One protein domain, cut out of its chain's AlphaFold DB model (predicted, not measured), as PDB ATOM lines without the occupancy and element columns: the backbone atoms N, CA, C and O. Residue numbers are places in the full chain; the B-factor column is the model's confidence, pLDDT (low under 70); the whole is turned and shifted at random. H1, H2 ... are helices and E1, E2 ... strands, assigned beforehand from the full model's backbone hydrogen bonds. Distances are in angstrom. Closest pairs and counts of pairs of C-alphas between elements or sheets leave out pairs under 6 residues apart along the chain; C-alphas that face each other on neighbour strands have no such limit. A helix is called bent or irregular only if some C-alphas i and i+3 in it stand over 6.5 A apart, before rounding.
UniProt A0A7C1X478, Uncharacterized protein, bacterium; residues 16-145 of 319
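What this domain is: This is residues 16 to 145 of the 319 residues of an uncharacterized protein of bacterium (UniProt A0A7C1X478). A small closed barrel of five strands, E1, E2, E3, E6 and E5 in turn round the ring, of which E1, E2, E5 and E6 bend, makes the core, and the helix H2 packs on its outside, over E1 and close by E2. The short strand E4 adds to E6 outside the ring, and the first helix, H1, lies away from the barrel wall. The printed part has 130 residues, with two named helices and six named strands in the order H1, E1, E2, H2, E3, E4, E5, E6; the sheet is mixed and the class is mostly strand. The whole is compact, with a radius of gyration of the C-alphas of 13.4 A, and rounded, spanning 35 by 33 by 29 A.

Where its parts are: H1 is residues 16 to 19, beginning at C-alpha 16 (325.469, 251.695, 304.407). E1, residues 31 to 45, is 25.3 A long and bends by 106 degrees at residue 39. E2, residues 52 to 69, is 24.0 A long and bends by 122 degrees at residue 62. H2, residues 82 to 90, is 12.2 A long and neither bent nor irregular, but only just: C-alphas 84 and 87 are 6.1 A apart. E3 is residues 93 to 98, 15.9 A, and E4 is residues 102 to 104. E5, residues 121 to 128, is 19.0 A long and bends by 64 degrees at residue 125. E6, residues 135 to 144, is 20.5 A long, bends by 90 degrees at residue 138 and ends at C-alpha 144 (295.910, 254.831, 292.038).

How they stand to each other: E1 and E2 form an antiparallel hairpin, with N 34 and O 67 2.8 A apart, within hydrogen-bond range. E2 and E3 are antiparallel, with N 56 to O 95 at 2.8 A. E3 and E6 are parallel, with N 96 to O 135 at 2.8 A. E5 and E6 form an antiparallel hairpin, with N 136 to O 127 at 2.8 A. E5 and E1, antiparallel, close the ring, with N 35 to O 124 at 2.8 A. E4 is parallel to E6, with N 102 to O 138 at 2.8 A, on the same side of E6 as E3. H2 is on the barrel, outside it, at a height over the sheet of 8.6 A. It lies over E1 and runs along the strands, at 19 degrees to E1 on the local plane. The closest C-alphas of E2 and H2 are those of Arg 60 and Leu 89, 6.7 A apart. H1 is not on the barrel. In H2, 3 of 5 O i to N i+4 pairs are within hydrogen-bond range; H1 is too short for such a pair.

The domain as a whole: The C-alphas farthest apart, those of Glu 16 and Lys 75, are 36.8 A apart. The printed part has no cut. The links H1 to E1, E2 to H2 and E4 to E5 are long. Residues 16 and 18 have pLDDT under 70; the mean of the printed part is 89.0.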
ATOM      1  N   GLU A  16     324.429 250.838 304.992       64.38
ATOM      2  CA  GLU A  16     325.469 251.695 304.407       64.38
ATOM      3  C   GLU A  16     325.201 251.999 302.928       64.38
ATOM      4  O   GLU A  16     325.310 253.147 302.500       64.38
ATOM      5  N   VAL A  17     324.760 250.997 302.159       70.81
ATOM      6  CA  VAL A  17     324.340 251.185 300.763       70.81
ATOM      7  C   VAL A  17     323.090 252.060 300.702       70.81
ATOM      8  O   VAL A  17     322.998 252.922 299.832       70.81
ATOM      9  N   ILE A  18     322.163 251.909 301.654       69.75
ATOM     10  CA  ILE A  18     320.951 252.741 301.735       69.75
ATOM     11  C   ILE A  18     321.315 254.199 302.026       69.75
ATOM     12  O   ILE A  18     320.799 255.093 301.367       69.75
ATOM     13  N   ARG A  19     322.242 254.463 302.950       71.50
ATOM     14  CA  ARG A  19     322.695 255.835 303.231       71.50
ATOM     15  C   ARG A  19     323.308 256.520 302.009       71.50
ATOM     16  O   ARG A  19     323.125 257.714 301.855       71.50
ATOM     17  N   SER A  20     323.971 255.778 301.120       71.12
ATOM     18  CA  SER A  20     324.562 256.353 299.898       71.12
ATOM     19  C   SER A  20     323.547 256.768 298.820       71.12
ATOM     20  O   SER A  20     323.909 257.462 297.872       71.12
ATOM     21  N   ILE A  21     322.290 256.327 298.939       76.50
ATOM     22  CA  ILE A  21     321.208 256.610 297.980       76.50
ATOM     23  C   ILE A  21     320.098 257.490 298.568       76.50
ATOM     24  O   ILE A  21     319.188 257.880 297.837       76.50
ATOM     25  N   LEU A  22     320.131 257.738 299.877       80.19
ATOM     26  CA  LEU A  22     319.213 258.641 300.559       80.19
ATOM     27  C   LEU A  22     319.790 260.063 300.574       80.19
ATOM     28  O   LEU A  22     321.013 260.185 300.562       80.19
ATOM     29  N   PRO A  23     318.924 261.093 300.631       77.44
ATOM     30  CA  PRO A  23     319.343 262.474 300.848       77.44
ATOM     31  C   PRO A  23     320.313 262.583 302.022       77.44
ATOM     32  O   PRO A  23     320.140 261.885 303.031       77.44
ATOM     33  N   ASP A  24     321.307 263.453 301.901       75.94
ATOM     34  CA  ASP A  24     322.146 263.794 303.041       75.94
ATOM     35  C   ASP A  24     321.405 264.692 304.061       75.94
ATOM     36  O   ASP A  24     320.235 265.050 303.903       75.94
ATOM     37  N   GLU A  25     322.058 264.983 305.190       73.50
ATOM     38  CA  GLU A  25     321.482 265.864 306.214       73.50
ATOM     39  C   GLU A  25     321.614 267.361 305.857       73.50
ATOM     40  O   GLU A  25     320.928 268.194 306.461       73.50
ATOM     41  N   ASP A  26     322.467 267.724 304.892       74.38
ATOM     42  CA  ASP A  26     322.741 269.106 304.492       74.38
ATOM     43  C   ASP A  26     321.806 269.579 303.372       74.38
ATOM     44  O   ASP A  26     322.111 269.596 302.182       74.38
ATOM     45  N   ARG A  27     320.677 270.145 303.793       75.69
ATOM     46  CA  ARG A  27     319.662 270.676 302.874       75.69
ATOM     47  C   ARG A  27     320.039 271.990 302.186       75.69
ATOM     48  O   ARG A  27     319.200 272.577 301.502       75.69
ATOM     49  N   SER A  28     321.249 272.519 302.378       72.25
ATOM     50  CA  SER A  28     321.634 273.836 301.841       72.25
ATOM     51  C   SER A  28     321.655 273.888 300.312       72.25
ATOM     52  O   SER A  28     321.484 274.964 299.728       72.25
ATOM     53  N   THR A  29     321.833 272.739 299.655       77.25
ATOM     54  CA  THR A  29     321.854 272.631 298.187       77.25
ATOM     55  C   THR A  29     320.619 271.952 297.597       77.25
ATOM     56  O   THR A  29     320.488 271.878 296.367       77.25
ATOM     57  N   ASP A  30     319.702 271.521 298.462       86.38
ATOM     58  CA  ASP A  30     318.505 270.792 298.083       86.38
ATOM     59  C   ASP A  30     317.525 271.653 297.308       86.38
ATOM     60  O   ASP A  30     317.394 272.869 297.478       86.38
ATOM     61  N   VAL A  31     316.767 270.978 296.452       91.00
ATOM     62  CA  VAL A  31     315.721 271.603 295.654       91.00
ATOM     63  C   VAL A  31     314.361 271.042 296.021       91.00
ATOM     64  O   VAL A  31     314.151 269.832 296.060       91.00
ATOM     65  N   ILE A  32     313.393 271.928 296.235       93.94
ATOM     66  CA  ILE A  32     312.034 271.515 296.580       93.94
ATOM     67  C   ILE A  32     311.302 271.130 295.303       93.94
ATOM     68  O   ILE A  32     311.090 271.956 294.407       93.94
ATOM     69  N   VAL A  33     310.888 269.871 295.217       95.50
ATOM     70  CA  VAL A  33     310.242 269.320 294.030       95.50
ATOM     71  C   VAL A  33     308.901 268.680 294.351       95.50
ATOM     72  O   VAL A  33     308.691 268.077 295.398       95.50
ATOM     73  N   GLN A  34     307.986 268.753 293.386       96.56
ATOM     74  CA  GLN A  34     306.820 267.886 293.312       96.56
ATOM     75  C   GLN A  34     306.912 267.018 292.063       96.56
ATOM     76  O   GLN A  34     306.779 267.516 290.939       96.56
ATOM     77  N   VAL A  35     307.059 265.712 292.255       96.81
ATOM     78  CA  VAL A  35     307.074 264.725 291.178       96.81
ATOM     79  C   VAL A  35     305.755 263.964 291.181       96.81
ATOM     80  O   VAL A  35     305.417 263.236 292.111       96.81
ATOM     81  N   ASN A  36     304.979 264.155 290.120       95.75
ATOM     82  CA  ASN A  36     303.667 263.552 289.952       95.75
ATOM     83  C   ASN A  36     303.734 262.331 289.044       95.75
ATOM     84  O   ASN A  36     304.468 262.339 288.054       95.75
ATOM     85  N   ASN A  37     302.855 261.362 289.306       94.25
ATOM     86  CA  ASN A  37     302.708 260.126 288.543       94.25
ATOM     87  C   ASN A  37     304.005 259.305 288.530       94.25
ATOM     88  O   ASN A  37     304.522 258.963 287.467       94.25
ATOM     89  N   LEU A  38     304.520 258.998 289.715       96.00
ATOM     90  CA  LEU A  38     305.527 257.961 289.920       96.00
ATOM     91  C   LEU A  38     304.840 256.620 290.181       96.00
ATOM     92  O   LEU A  38     303.702 256.589 290.643       96.00
ATOM     93  N   ARG A  39     305.522 255.517 289.894       94.12
ATOM     94  CA  ARG A  39     305.069 254.157 290.181       94.12
ATOM     95  C   ARG A  39     306.040 253.493 291.138       94.12
ATOM     96  O   ARG A  39     307.222 253.405 290.819       94.12
ATOM     97  N   ILE A  40     305.532 253.012 292.267       94.00
ATOM     98  CA  ILE A  40     306.341 252.285 293.248       94.00
ATOM     99  C   ILE A  40     306.787 250.953 292.639       94.00
ATOM    100  O   ILE A  40     305.963 250.185 292.143       94.00
ATOM    101  N   THR A  41     308.078 250.666 292.698       90.94
ATOM    102  CA  THR A  41     308.705 249.435 292.192       90.94
ATOM    103  C   THR A  41     309.154 248.523 293.323       90.94
ATOM    104  O   THR A  41     309.015 247.306 293.214       90.94
ATOM    105  N   ARG A  42     309.626 249.088 294.438       91.69
ATOM    106  CA  ARG A  42     309.899 248.356 295.682       91.69
ATOM    107  C   ARG A  42     309.681 249.256 296.898       91.69
ATOM    108  O   ARG A  42     309.751 250.480 296.805       91.69
ATOM    109  N   ILE A  43     309.421 248.631 298.039       91.25
ATOM    110  CA  ILE A  43     309.302 249.297 299.336       91.25
ATOM    111  C   ILE A  43     310.241 248.573 300.286       91.25
ATOM    112  O   ILE A  43     310.153 247.353 300.418       91.25
ATOM    113  N   LEU A  44     311.115 249.326 300.940       90.75
ATOM    114  CA  LEU A  44     311.915 248.841 302.051       90.75
ATOM    115  C   LEU A  44     311.346 249.425 303.340       90.75
ATOM    116  O   LEU A  44     311.266 250.643 303.471       90.75
ATOM    117  N   LEU A  45     310.923 248.563 304.259       89.94
ATOM    118  CA  LEU A  45     310.407 248.959 305.569       89.94
ATOM    119  C   LEU A  45     311.533 248.887 306.597       89.94
ATOM    120  O   LEU A  45     312.356 247.977 306.516       89.94
ATOM    121  N   ASP A  46     311.548 249.837 307.530       86.25
ATOM    122  CA  ASP A  46     312.465 249.898 308.673       86.25
ATOM    123  C   ASP A  46     313.937 249.632 308.289       86.25
ATOM    124  O   ASP A  46     314.534 248.648 308.728       86.25
ATOM    125  N   PRO A  47     314.566 250.506 307.475       83.25
ATOM    126  CA  PRO A  47     315.919 250.291 306.948       83.25
ATOM    127  C   PRO A  47     317.040 250.324 308.008       83.25
ATOM    128  O   PRO A  47     318.215 250.273 307.652       83.25
ATOM    129  N   GLY A  48     316.712 250.446 309.299       80.38
ATOM    130  CA  GLY A  48     317.690 250.578 310.382       80.38
ATOM    131  C   GLY A  48     318.387 251.942 310.419       80.38
ATOM    132  O   GLY A  48     319.487 252.058 310.953       80.38
ATOM    133  N   ILE A  49     317.767 252.969 309.830       81.50
ATOM    134  CA  ILE A  49     318.245 254.356 309.837       81.50
ATOM    135  C   ILE A  49     317.330 255.162 310.757       81.50
ATOM    136  O   ILE A  49     316.108 255.019 310.706       81.50
ATOM    137  N   GLU A  50     317.924 255.987 311.615       81.12
ATOM    138  CA  GLU A  50     317.179 256.806 312.568       81.12
ATOM    139  C   GLU A  50     316.182 257.719 311.842       81.12
ATOM    140  O   GLU A  50     316.477 258.265 310.782       81.12
ATOM    141  N   ASN A  51     314.975 257.855 312.393       83.38
ATOM    142  CA  ASN A  51     313.887 258.673 311.842       83.38
ATOM    143  C   ASN A  51     313.372 258.274 310.445       83.38
ATOM    144  O   ASN A  51     312.477 258.945 309.926       83.38
ATOM    145  N   VAL A  52     313.835 257.157 309.868       88.38
ATOM    146  CA  VAL A  52     313.345 256.616 308.590       88.38
ATOM    147  C   VAL A  52     312.465 255.397 308.828       88.38
ATOM    148  O   VAL A  52     312.925 254.358 309.289       88.38
ATOM    149  N   LYS A  53     311.190 255.512 308.453       92.56
ATOM    150  CA  LYS A  53     310.203 254.423 308.526       92.56
ATOM    151  C   LYS A  53     310.247 253.518 307.304       92.56
ATOM    152  O   LYS A  53     310.054 252.311 307.402       92.56
ATOM    153  N   ALA A  54     310.437 254.104 306.129       93.06
ATOM    154  CA  ALA A  54     310.488 253.353 304.887       93.06
ATOM    155  C   ALA A  54     311.258 254.100 303.806       93.06
ATOM    156  O   ALA A  54     311.395 255.320 303.844       93.06
ATOM    157  N   VAL A  55     311.695 253.353 302.799       94.06
ATOM    158  CA  VAL A  55     312.210 253.895 301.545       94.06
ATOM    159  C   VAL A  55     311.355 253.353 300.413       94.06
ATOM    160  O   VAL A  55     311.261 252.140 300.198       94.06
ATOM    161  N   PHE A  56     310.696 254.254 299.695       96.00
ATOM    162  CA  PHE A  56     309.974 253.924 298.477       96.00
ATOM    163  C   PHE A  56     310.905 254.105 297.301       96.00
ATOM    164  O   PHE A  56     311.471 255.171 297.096       96.00
ATOM    165  N   PHE A  57     311.013 253.073 296.486       93.75
ATOM    166  CA  PHE A  57     311.683 253.185 295.212       93.75
ATOM    167  C   PHE A  57     310.622 253.313 294.138       93.75
ATOM    168  O   PHE A  57     309.644 252.555 294.129       93.75
ATOM    169  N   ALA A  58     310.780 254.304 293.272       94.81
ATOM    170  CA  ALA A  58     309.779 254.590 292.265       94.81
ATOM    171  C   ALA A  58     310.388 255.068 290.952       94.81
ATOM    172  O   ALA A  58     311.392 255.778 290.911       94.81
ATOM    173  N   VAL A  59     309.717 254.718 289.861       94.25
ATOM    174  CA  VAL A  59     310.058 255.161 288.505       94.25
ATOM    175  C   VAL A  59     308.949 256.038 287.947       94.25
ATOM    176  O   VAL A  59     307.803 255.990 288.397       94.25
ATOM    177  N   ARG A  60     309.259 256.847 286.935       92.69
ATOM    178  CA  ARG A  60     308.238 257.635 286.236       92.69
ATOM    179  C   ARG A  60     307.166 256.749 285.598       92.69
ATOM    180  O   ARG A  60     307.470 255.758 284.938       92.69
ATOM    181  N   ASP A  61     305.913 257.166 285.719       90.19
ATOM    182  CA  ASP A  61     304.781 256.567 285.016       90.19
ATOM    183  C   ASP A  61     304.311 257.474 283.864       90.19
ATOM    184  O   ASP A  61     304.773 258.607 283.676       90.19
ATOM    185  N   MET A  62     303.367 256.990 283.056       83.44
ATOM    186  CA  MET A  62     302.803 257.792 281.970       83.44
ATOM    187  C   MET A  62     302.170 259.092 282.500       83.44
ATOM    188  O   MET A  62     301.414 259.095 283.482       83.44
ATOM    189  N   GLY A  63     302.473 260.201 281.816       85.75
ATOM    190  CA  GLY A  63     301.968 261.532 282.154       85.75
ATOM    191  C   GLY A  63     302.663 262.187 283.349       85.75
ATOM    192  O   GLY A  63     302.093 263.106 283.942       85.75
ATOM    193  N   TRP A  64     303.848 261.712 283.740       92.62
ATOM    194  CA  TRP A  64     304.626 262.310 284.821       92.62
ATOM    195  C   TRP A  64     304.953 263.785 284.595       92.62
ATOM    196  O   TRP A  64     305.123 264.262 283.467       92.62
ATOM    197  N   ARG A  65     305.008 264.525 285.701       92.81
ATOM    198  CA  ARG A  65     305.363 265.946 285.734       92.81
ATOM    199  C   ARG A  65     306.272 266.189 286.924       92.81
ATOM    200  O   ARG A  65     306.050 265.601 287.973       92.81
ATOM    201  N   CYS A  66     307.238 267.077 286.756       95.31
ATOM    202  CA  CYS A  66     308.099 267.542 287.831       95.31
ATOM    203  C   CYS A  66     307.967 269.058 287.916       95.31
ATOM    204  O   CYS A  66     308.116 269.748 286.901       95.31
ATOM    205  N   MET A  67     307.661 269.539 289.113       95.31
ATOM    206  CA  MET A  67     307.556 270.951 289.451       95.31
ATOM    207  C   MET A  67     308.606 271.290 290.507       95.31
ATOM    208  O   MET A  67     308.843 270.485 291.393       95.31
ATOM    209  N   LEU A  68     309.201 272.465 290.402       93.62
ATOM    210  CA  LEU A  68     310.200 273.040 291.287       93.62
ATOM    211  C   LEU A  68     309.567 274.199 292.062       93.62
ATOM    212  O   LEU A  68     308.790 274.970 291.484       93.62
ATOM    213  N   PHE A  69     309.921 274.332 293.331       92.06
ATOM    214  CA  PHE A  69     309.457 275.386 294.223       92.06
ATOM    215  C   PHE A  69     310.658 276.133 294.801       92.06
ATOM    216  O   PHE A  69     311.715 275.549 295.018       92.06
ATOM    217  N   GLU A  70     310.488 277.435 295.019       86.69
ATOM    218  CA  GLU A  70     311.512 278.292 295.631       86.69
ATOM    219  C   GLU A  70     311.584 278.105 297.153       86.69
ATOM    220  O   GLU A  70     312.649 278.208 297.745       86.69
ATOM    221  N   SER A  71     310.444 277.808 297.782       86.19
ATOM    222  CA  SER A  71     310.315 277.557 299.217       86.19
ATOM    223  C   SER A  71     309.101 276.667 299.494       86.19
ATOM    224  O   SER A  71     308.223 276.527 298.635       86.19
ATOM    225  N   GLU A  72     309.020 276.094 300.697       83.94
ATOM    226  CA  GLU A  72     307.909 275.220 301.098       83.94
ATOM    227  C   GLU A  72     306.548 275.930 301.092       83.94
ATOM    228  O   GLU A  72     305.521 275.327 300.780       83.94
ATOM    229  N   GLU A  73     306.542 277.229 301.398       82.88
ATOM    230  CA  GLU A  73     305.342 278.071 301.431       82.88
ATOM    231  C   GLU A  73     304.961 278.627 300.052       82.88
ATOM    232  O   GLU A  73     303.908 279.262 299.884       82.88
ATOM    233  N   SER A  74     305.812 278.420 299.045       82.12
ATOM    234  CA  SER A  74     305.609 279.010 297.733       82.12
ATOM    235  C   SER A  74     304.360 278.442 297.064       82.12
ATOM    236  O   SER A  74     304.245 277.261 296.738       82.12
ATOM    237  N   LYS A  75     303.397 279.324 296.784       82.94
ATOM    238  CA  LYS A  75     302.164 278.976 296.054       82.94
ATOM    239  C   LYS A  75     302.397 278.804 294.552       82.94
ATOM    240  O   LYS A  75     301.488 278.391 293.828       82.94
ATOM    241  N   LYS A  76     303.579 279.183 294.066       83.38
ATOM    242  CA  LYS A  76     303.961 279.139 292.656       83.38
ATOM    243  C   LYS A  76     305.022 278.066 292.468       83.38
ATOM    244  O   LYS A  76     305.925 277.925 293.277       83.38
ATOM    245  N   SER A  77     304.914 277.337 291.367       89.12
ATOM    246  CA  SER A  77     305.928 276.371 290.963       89.12
ATOM    247  C   SER A  77     306.315 276.575 289.513       89.12
ATOM    248  O   SER A  77     305.517 277.044 288.695       89.12
ATOM    249  N   MET A  78     307.546 276.208 289.197       91.88
ATOM    250  CA  MET A  78     308.089 276.205 287.845       91.88
ATOM    251  C   MET A  78     308.296 274.762 287.385       91.88
ATOM    252  O   MET A  78     308.448 273.876 288.216       91.88
ATOM    253  N   PRO A  79     308.298 274.455 286.083       94.44
ATOM    254  CA  PRO A  79     308.723 273.137 285.622       94.44
ATOM    255  C   PRO A  79     310.165 272.840 286.062       94.44
ATOM    256  O   PRO A  79     311.016 273.726 286.017       94.44
ATOM    257  N   CYS A  80     310.462 271.594 286.441       91.62
ATOM    258  CA  CYS A  80     311.834 271.216 286.796       91.62
ATOM    259  C   CYS A  80     312.805 271.433 285.628       91.62
ATOM    260  O   CYS A  80     312.522 271.049 284.486       91.62
ATOM    261  N   VAL A  81     313.976 271.990 285.944       90.00
ATOM    262  CA  VAL A  81     315.079 272.181 284.994       90.00
ATOM    263  C   VAL A  81     315.625 270.842 284.494       90.00
ATOM    264  O   VAL A  81     315.478 269.805 285.145       90.00
ATOM    265  N   LEU A  82     316.292 270.848 283.334       87.00
ATOM    266  CA  LEU A  82     316.804 269.625 282.698       87.00
ATOM    267  C   LEU A  82     317.740 268.808 283.602       87.00
ATOM    268  O   LEU A  82     317.697 267.582 283.533       87.00
ATOM    269  N   GLY A  83     318.537 269.468 284.449       85.69
ATOM    270  CA  GLY A  83     319.441 268.808 285.398       85.69
ATOM    271  C   GLY A  83     318.712 267.896 286.385       85.69
ATOM    272  O   GLY A  83     319.129 266.766 286.570       85.69
ATOM    273  N   ILE A  84     317.567 268.342 286.907       87.94
ATOM    274  CA  ILE A  84     316.693 267.572 287.814       87.94
ATOM    275  C   ILE A  84     315.864 266.551 287.028       87.94
ATOM    276  O   ILE A  84     315.620 265.424 287.452       87.94
ATOM    277  N   ARG A  85     315.416 266.942 285.833       89.25
ATOM    278  CA  ARG A  85     314.509 266.135 285.017       89.25
ATOM    279  C   ARG A  85     315.174 264.868 284.464       89.25
ATOM    280  O   ARG A  85     314.492 263.859 284.301       89.25
ATOM    281  N   ARG A  86     316.470 264.919 284.133       87.81
ATOM    282  CA  ARG A  86     317.232 263.794 283.551       87.81
ATOM    283  C   ARG A  86     317.361 262.588 284.503       87.81
ATOM    284  O   ARG A  86     317.003 261.499 284.062       87.81
ATOM    285  N   PRO A  87     317.780 262.746 285.773       86.38
ATOM    286  CA  PRO A  87     317.798 261.662 286.758       86.38
ATOM    287  C   PRO A  87     316.446 260.961 286.893       86.38
ATOM    288  O   PRO A  87     316.372 259.750 286.719       86.38
ATOM    289  N   ILE A  88     315.359 261.725 287.050       89.44
ATOM    290  CA  ILE A  88     313.986 261.196 287.165       89.44
ATOM    291  C   ILE A  88     313.556 260.412 285.906       89.44
ATOM    292  O   ILE A  88     312.715 259.513 285.960       89.44
ATOM    293  N   LEU A  89     314.108 260.757 284.738       87.38
ATOM    294  CA  LEU A  89     313.810 260.084 283.473       87.38
ATOM    295  C   LEU A  89     314.490 258.722 283.322       87.38
ATOM    296  O   LEU A  89     313.928 257.863 282.632       87.38
ATOM    297  N   GLN A  90     315.691 258.581 283.880       82.56
ATOM    298  CA  GLN A  90     316.633 257.498 283.581       82.56
ATOM    299  C   GLN A  90     316.851 256.543 284.752       82.56
ATOM    300  O   GLN A  90     317.213 255.392 284.525       82.56
ATOM    301  N   LYS A  91     316.655 257.015 285.983       86.12
ATOM    302  CA  LYS A  91     316.931 256.274 287.208       86.12
ATOM    303  C   LYS A  91     315.649 256.013 287.985       86.12
ATOM    304  O   LYS A  91     314.631 256.686 287.820       86.12
ATOM    305  N   GLU A  92     315.731 255.013 288.841       89.56
ATOM    306  CA  GLU A  92     314.766 254.790 289.901       89.56
ATOM    307  C   GLU A  92     315.107 255.707 291.075       89.56
ATOM    308  O   GLU A  92     316.263 255.791 291.486       89.56
ATOM    309  N   LEU A  93     314.108 256.425 291.575       93.12
ATOM    310  CA  LEU A  93     314.270 257.371 292.671       93.12
ATOM    311  C   LEU A  93     314.123 256.647 294.001       93.12
ATOM    312  O   LEU A  93     313.178 255.874 294.160       93.12
ATOM    313  N   ALA A  94     315.005 256.951 294.949       93.88
ATOM    314  CA  ALA A  94     314.830 256.598 296.350       93.88
ATOM    315  C   ALA A  94     314.094 257.740 297.060       93.88
ATOM    316  O   ALA A  94     314.522 258.889 297.026       93.88
ATOM    317  N   ILE A  95     312.956 257.429 297.670       96.38
ATOM    318  CA  ILE A  95     312.096 258.383 298.366       96.38
ATOM    319  C   ILE A  95     312.049 257.965 299.832       96.38
ATOM    320  O   ILE A  95     311.492 256.918 300.172       96.38
ATOM    321  N   GLN A  96     312.644 258.776 300.690       95.06
ATOM    322  CA  GLN A  96     312.689 258.580 302.129       95.06
ATOM    323  C   GLN A  96     311.345 258.954 302.751       95.06
ATOM    324  O   GLN A  96     310.791 260.017 302.475       95.06
ATOM    325  N   ILE A  97     310.819 258.066 303.593       95.81
ATOM    326  CA  ILE A  97     309.608 258.281 304.381       95.81
ATOM    327  C   ILE A  97     310.014 258.345 305.847       95.81
ATOM    328  O   ILE A  97     310.455 257.345 306.424       95.81
ATOM    329  N   THR A  98     309.850 259.513 306.452       93.25
ATOM    330  CA  THR A  98     310.207 259.781 307.843       93.25
ATOM    331  C   THR A  98     308.978 259.752 308.749       93.25
ATOM    332  O   THR A  98     307.857 259.438 308.331       93.25
ATOM    333  N   ASN A  99     309.178 260.048 310.033       88.62
ATOM    334  CA  ASN A  99     308.077 260.206 310.980       88.62
ATOM    335  C   ASN A  99     307.151 261.379 310.647       88.62
ATOM    336  O   ASN A  99     305.953 261.281 310.933       88.62
ATOM    337  N   ASP A 100     307.696 262.415 310.013       90.38
ATOM    338  CA  ASP A 100     307.008 263.674 309.733       90.38
ATOM    339  C   ASP A 100     306.373 263.703 308.337       90.38
ATOM    340  O   ASP A 100     305.519 264.548 308.058       90.38
ATOM    341  N   THR A 101     306.713 262.744 307.467       95.62
ATOM    342  CA  THR A 101     306.107 262.616 306.139       95.62
ATOM    343  C   THR A 101     304.585 262.450 306.227       95.62
ATOM    344  O   THR A 101     304.051 261.506 306.820       95.62
ATOM    345  N   ILE A 102     303.852 263.327 305.543       96.31
ATOM    346  CA  ILE A 102     302.393 263.281 305.456       96.31
ATOM    347  C   ILE A 102     301.974 262.317 304.344       96.31
ATOM    348  O   ILE A 102     302.125 262.585 303.150       96.31
ATOM    349  N   LEU A 103     301.368 261.199 304.735       96.75
ATOM    350  CA  LEU A 103     300.829 260.209 303.807       96.75
ATOM    351  C   LEU A 103     299.352 260.477 303.509       96.75
ATOM    352  O   LEU A 103     298.539 260.623 304.426       96.75
ATOM    353  N   LEU A 104     298.988 260.511 302.226       94.62
ATOM    354  CA  LEU A 104     297.641 260.850 301.765       94.62
ATOM    355  C   LEU A 104     297.083 259.841 300.755       94.62
ATOM    356  O   LEU A 104     297.792 259.315 299.901       94.62
ATOM    357  N   GLN A 105     295.766 259.653 300.782       91.88
ATOM    358  CA  GLN A 105     295.015 258.960 299.737       91.88
ATOM    359  C   GLN A 105     294.657 259.903 298.574       91.88
ATOM    360  O   GLN A 105     294.848 261.128 298.612       91.88
ATOM    361  N   ARG A 106     294.041 259.351 297.523       87.38
ATOM    362  CA  ARG A 106     293.613 260.122 296.348       87.38
ATOM    363  C   ARG A 106     292.619 261.220 296.713       87.38
ATOM    364  O   ARG A 106     292.636 262.274 296.098       87.38
ATOM    365  N   ASN A 107     291.788 261.037 297.726       86.25
ATOM    366  CA  ASN A 107     290.847 262.052 298.214       86.25
ATOM    367  C   ASN A 107     291.474 263.043 299.222       86.25
ATOM    368  O   ASN A 107     290.752 263.867 299.770       86.25
ATOM    369  N   ARG A 108     292.800 262.992 299.437       87.75
ATOM    370  CA  ARG A 108     293.550 263.783 300.435       87.75
ATOM    371  C   ARG A 108     293.209 263.458 301.892       87.75
ATOM    372  O   ARG A 108     293.567 264.227 302.778       87.75
ATOM    373  N   GLN A 109     292.552 262.333 302.160       90.81
ATOM    374  CA  GLN A 109     292.467 261.810 303.520       90.81
ATOM    375  C   GLN A 109     293.821 261.245 303.948       90.81
ATOM    376  O   GLN A 109     294.584 260.760 303.110       90.81
ATOM    377  N   LYS A 110     294.110 261.310 305.250       92.75
ATOM    378  CA  LYS A 110     295.326 260.738 305.833       92.75
ATOM    379  C   LYS A 110     295.371 259.231 305.563       92.75
ATOM    380  O   LYS A 110     294.381 258.538 305.783       92.75
ATOM    381  N   ALA A 111     296.509 258.750 305.079       92.81
ATOM    382  CA  ALA A 111     296.773 257.345 304.792       92.81
ATOM    383  C   ALA A 111     297.746 256.755 305.819       92.81
ATOM    384  O   ALA A 111     298.467 257.489 306.503       92.81
ATOM    385  N   LYS A 112     297.776 255.427 305.908       93.56
ATOM    386  CA  LYS A 112     298.810 254.682 306.635       93.56
ATOM    387  C   LYS A 112     299.869 254.166 305.671       93.56
ATOM    388  O   LYS A 112     299.635 254.104 304.466       93.56
ATOM    389  N   LEU A 113     301.020 253.755 306.197       92.50
ATOM    390  CA  LEU A 113     302.093 253.195 305.375       92.50
ATOM    391  C   LEU A 113     301.639 251.906 304.664       92.50
ATOM    392  O   LEU A 113     301.945 251.707 303.493       92.50
ATOM    393  N   GLU A 114     300.807 251.092 305.323       90.88
ATOM    394  CA  GLU A 114     300.247 249.849 304.758       90.88
ATOM    395  C   GLU A 114     299.305 250.055 303.547       90.88
ATOM    396  O   GLU A 114     298.988 249.098 302.818       90.88
ATOM    397  N   ASP A 115     298.834 251.288 303.333       89.31
ATOM    398  CA  ASP A 115     297.981 251.661 302.200       89.31
ATOM    399  C   ASP A 115     298.779 251.837 300.898       89.31
ATOM    400  O   ASP A 115     298.177 251.936 299.828       89.31
ATOM    401  N   PHE A 116     300.111 251.851 300.972       93.81
ATOM    402  CA  PHE A 116     301.011 251.949 299.825       93.81
ATOM    403  C   PHE A 116     301.560 250.572 299.463       93.81
ATOM    404  O   PHE A 116     301.965 249.791 300.326       93.81
ATOM    405  N   LYS A 117     301.545 250.250 298.171       92.12
ATOM    406  CA  LYS A 117     301.974 248.950 297.646       92.12
ATOM    407  C   LYS A 117     302.860 249.121 296.430       92.12
ATOM    408  O   LYS A 117     302.760 250.096 295.688       92.12
ATOM    409  N   VAL A 118     303.697 248.115 296.195       91.50
ATOM    410  CA  VAL A 118     304.407 247.986 294.922       91.50
ATOM    411  C   VAL A 118     303.388 247.982 293.782       91.50
ATOM    412  O   VAL A 118     302.390 247.267 293.830       91.50
ATOM    413  N   GLY A 119     303.640 248.808 292.772       86.75
ATOM    414  CA  GLY A 119     302.757 249.048 291.640       86.75
ATOM    415  C   GLY A 119     301.860 250.277 291.785       86.75
ATOM    416  O   GLY A 119     301.342 250.734 290.763       86.75
ATOM    417  N   ASP A 120     301.700 250.844 292.982       93.00
ATOM    418  CA  ASP A 120     300.856 252.023 293.188       93.00
ATOM    419  C   ASP A 120     301.403 253.248 292.460       93.00
ATOM    420  O   ASP A 120     302.615 253.459 292.354       93.00
ATOM    421  N   LYS A 121     300.480 254.084 291.981       94.81
ATOM    422  CA  LYS A 121     300.800 255.373 291.376       94.81
ATOM    423  C   LYS A 121     300.759 256.455 292.441       94.81
ATOM    424  O   LYS A 121     299.697 256.689 293.013       94.81
ATOM    425  N   ILE A 122     301.869 257.146 292.663       97.31
ATOM    426  CA  ILE A 122     302.009 258.164 293.704       97.31
ATOM    427  C   ILE A 122     302.425 259.523 293.140       97.31
ATOM    428  O   ILE A 122     302.998 259.631 292.054       97.31
ATOM    429  N   ASN A 123     302.148 260.566 293.916       97.38
ATOM    430  CA  ASN A 123     302.792 261.866 293.800       97.38
ATOM    431  C   ASN A 123     303.637 262.102 295.049       97.38
ATOM    432  O   ASN A 123     303.201 261.753 296.148       97.38
ATOM    433  N   VAL A 124     304.794 262.724 294.878       97.94
ATOM    434  CA  VAL A 124     305.734 263.029 295.957       97.94
ATOM    435  C   VAL A 124     306.029 264.519 295.938       97.94
ATOM    436  O   VAL A 124     306.255 265.082 294.867       97.94
ATOM    437  N   TYR A 125     306.004 265.147 297.107       97.12
ATOM    438  CA  TYR A 125     306.492 266.500 297.348       97.12
ATOM    439  C   TYR A 125     307.546 266.448 298.449       97.12
ATOM    440  O   TYR A 125     307.295 265.840 299.493       97.12
ATOM    441  N   GLY A 126     308.707 267.050 298.217       95.50
ATOM    442  CA  GLY A 126     309.824 266.959 299.146       95.50
ATOM    443  C   GLY A 126     311.087 267.650 298.655       95.50
ATOM    444  O   GLY A 126     311.087 268.288 297.598       95.50
ATOM    445  N   PHE A 127     312.150 267.498 299.431       94.31
ATOM    446  CA  PHE A 127     313.487 267.979 299.108       94.31
ATOM    447  C   PHE A 127     314.210 266.913 298.298       94.31
ATOM    448  O   PHE A 127     314.282 265.766 298.726       94.31
ATOM    449  N   MET A 128     314.678 267.267 297.107       93.00
ATOM    450  CA  MET A 128     315.522 266.394 296.308       93.00
ATOM    451  C   MET A 128     316.970 266.835 296.447       93.00
ATOM    452  O   MET A 128     317.306 267.976 296.117       93.00
ATOM    453  N   ASP A 129     317.791 265.888 296.863       88.94
ATOM    454  CA  ASP A 129     319.233 266.016 296.966       88.94
ATOM    455  C   ASP A 129     319.842 266.145 295.565       88.94
ATOM    456  O   ASP A 129     319.438 265.470 294.607       88.94
ATOM    457  N   LYS A 130     320.788 267.064 295.401       83.06
ATOM    458  CA  LYS A 130     321.378 267.359 294.091       83.06
ATOM    459  C   LYS A 130     322.407 266.315 293.651       83.06
ATOM    460  O   LYS A 130     322.605 266.136 292.443       83.06
ATOM    461  N   ASP A 131     323.037 265.632 294.596       80.88
ATOM    462  CA  ASP A 131     324.155 264.726 294.373       80.88
ATOM    463  C   ASP A 131     323.656 263.302 294.122       80.88
ATOM    464  O   ASP A 131     323.913 262.715 293.061       80.88
ATOM    465  N   ASN A 132     322.867 262.752 295.047       81.94
ATOM    466  CA  ASN A 132     322.342 261.388 294.940       81.94
ATOM    467  C   ASN A 132     320.944 261.324 294.295       81.94
ATOM    468  O   ASN A 132     320.584 260.279 293.744       81.94
ATOM    469  N   ASN A 133     320.217 262.444 294.189       86.19
ATOM    470  CA  ASN A 133     318.851 262.525 293.634       86.19
ATOM    471  C   ASN A 133     317.796 261.757 294.447       86.19
ATOM    472  O   ASN A 133     316.701 261.483 293.938       86.19
ATOM    473  N   GLY A 134     318.124 261.395 295.685       90.62
ATOM    474  CA  GLY A 134     317.179 260.929 296.682       90.62
ATOM    475  C   GLY A 134     316.213 262.049 297.057       90.62
ATOM    476  O   GLY A 134     316.518 263.232 296.911       90.62
ATOM    477  N   ILE A 135     315.014 261.676 297.496       95.06
ATOM    478  CA  ILE A 135     313.986 262.631 297.909       95.06
ATOM    479  C   ILE A 135     313.639 262.402 299.375       95.06
ATOM    480  O   ILE A 135     313.129 261.333 299.707       95.06
ATOM    481  N   ASP A 136     313.817 263.417 300.217       94.19
ATOM    482  CA  ASP A 136     313.202 263.461 301.541       94.19
ATOM    483  C   ASP A 136     311.757 263.941 301.403       94.19
ATOM    484  O   ASP A 136     311.483 265.091 301.034       94.19
ATOM    485  N   ALA A 137     310.808 263.031 301.612       96.81
ATOM    486  CA  ALA A 137     309.412 263.307 301.331       96.81
ATOM    487  C   ALA A 137     308.736 264.051 302.485       96.81
ATOM    488  O   ALA A 137     308.563 263.525 303.583       96.81
ATOM    489  N   LEU A 138     308.190 265.226 302.177       95.25
ATOM    490  CA  LEU A 138     307.256 265.925 303.060       95.25
ATOM    491  C   LEU A 138     305.836 265.386 302.894       95.25
ATOM    492  O   LEU A 138     305.099 265.232 303.866       95.25
ATOM    493  N   ILE A 139     305.428 265.089 301.654       96.19
ATOM    494  CA  ILE A 139     304.095 264.566 301.344       96.19
ATOM    495  C   ILE A 139     304.197 263.460 300.298       96.19
ATOM    496  O   ILE A 139     304.749 263.663 299.215       96.19
ATOM    497  N   VAL A 140     303.556 262.323 300.565       98.00
ATOM    498  CA  VAL A 140     303.351 261.261 299.571       98.00
ATOM    499  C   VAL A 140     301.870 260.959 299.437       98.00
ATOM    500  O   VAL A 140     301.183 260.642 300.407       98.00
ATOM    501  N   ARG A 141     301.355 261.049 298.210       97.00
ATOM    502  CA  ARG A 141     299.936 260.843 297.913       97.00
ATOM    503  C   ARG A 141     299.727 259.670 296.972       97.00
ATOM    504  O   ARG A 141     300.179 259.718 295.832       97.00
ATOM    505  N   ASN A 142     298.951 258.682 297.403       94.25
ATOM    506  CA  ASN A 142     298.511 257.575 296.560       94.25
ATOM    507  C   ASN A 142     297.396 258.039 295.605       94.25
ATOM    508  O   ASN A 142     296.348 258.518 296.038       94.25
ATOM    509  N   ILE A 143     297.628 257.943 294.299       90.81
ATOM    510  CA  ILE A 143     296.711 258.378 293.236       90.81
ATOM    511  C   ILE A 143     295.896 257.204 292.710       90.81
ATOM    512  O   ILE A 143     294.691 257.343 292.493       90.81
ATOM    513  N   VAL A 144     296.548 256.068 292.484       87.12
ATOM    514  CA  VAL A 144     295.910 254.831 292.038       87.12
ATOM    515  C   VAL A 144     296.560 253.686 292.788       87.12
ATOM    516  O   VAL A 144     297.729 253.386 292.546       87.12
ATOM    517  N   SER A 145     295.781 253.037 293.644       77.75
ATOM    518  CA  SER A 145     296.210 251.809 294.295       77.75
ATOM    519  C   SER A 145     295.951 250.631 293.365       77.75
ATOM    520  O   SER A 145     294.847 250.503 292.819       77.75
TER     521      SER A 145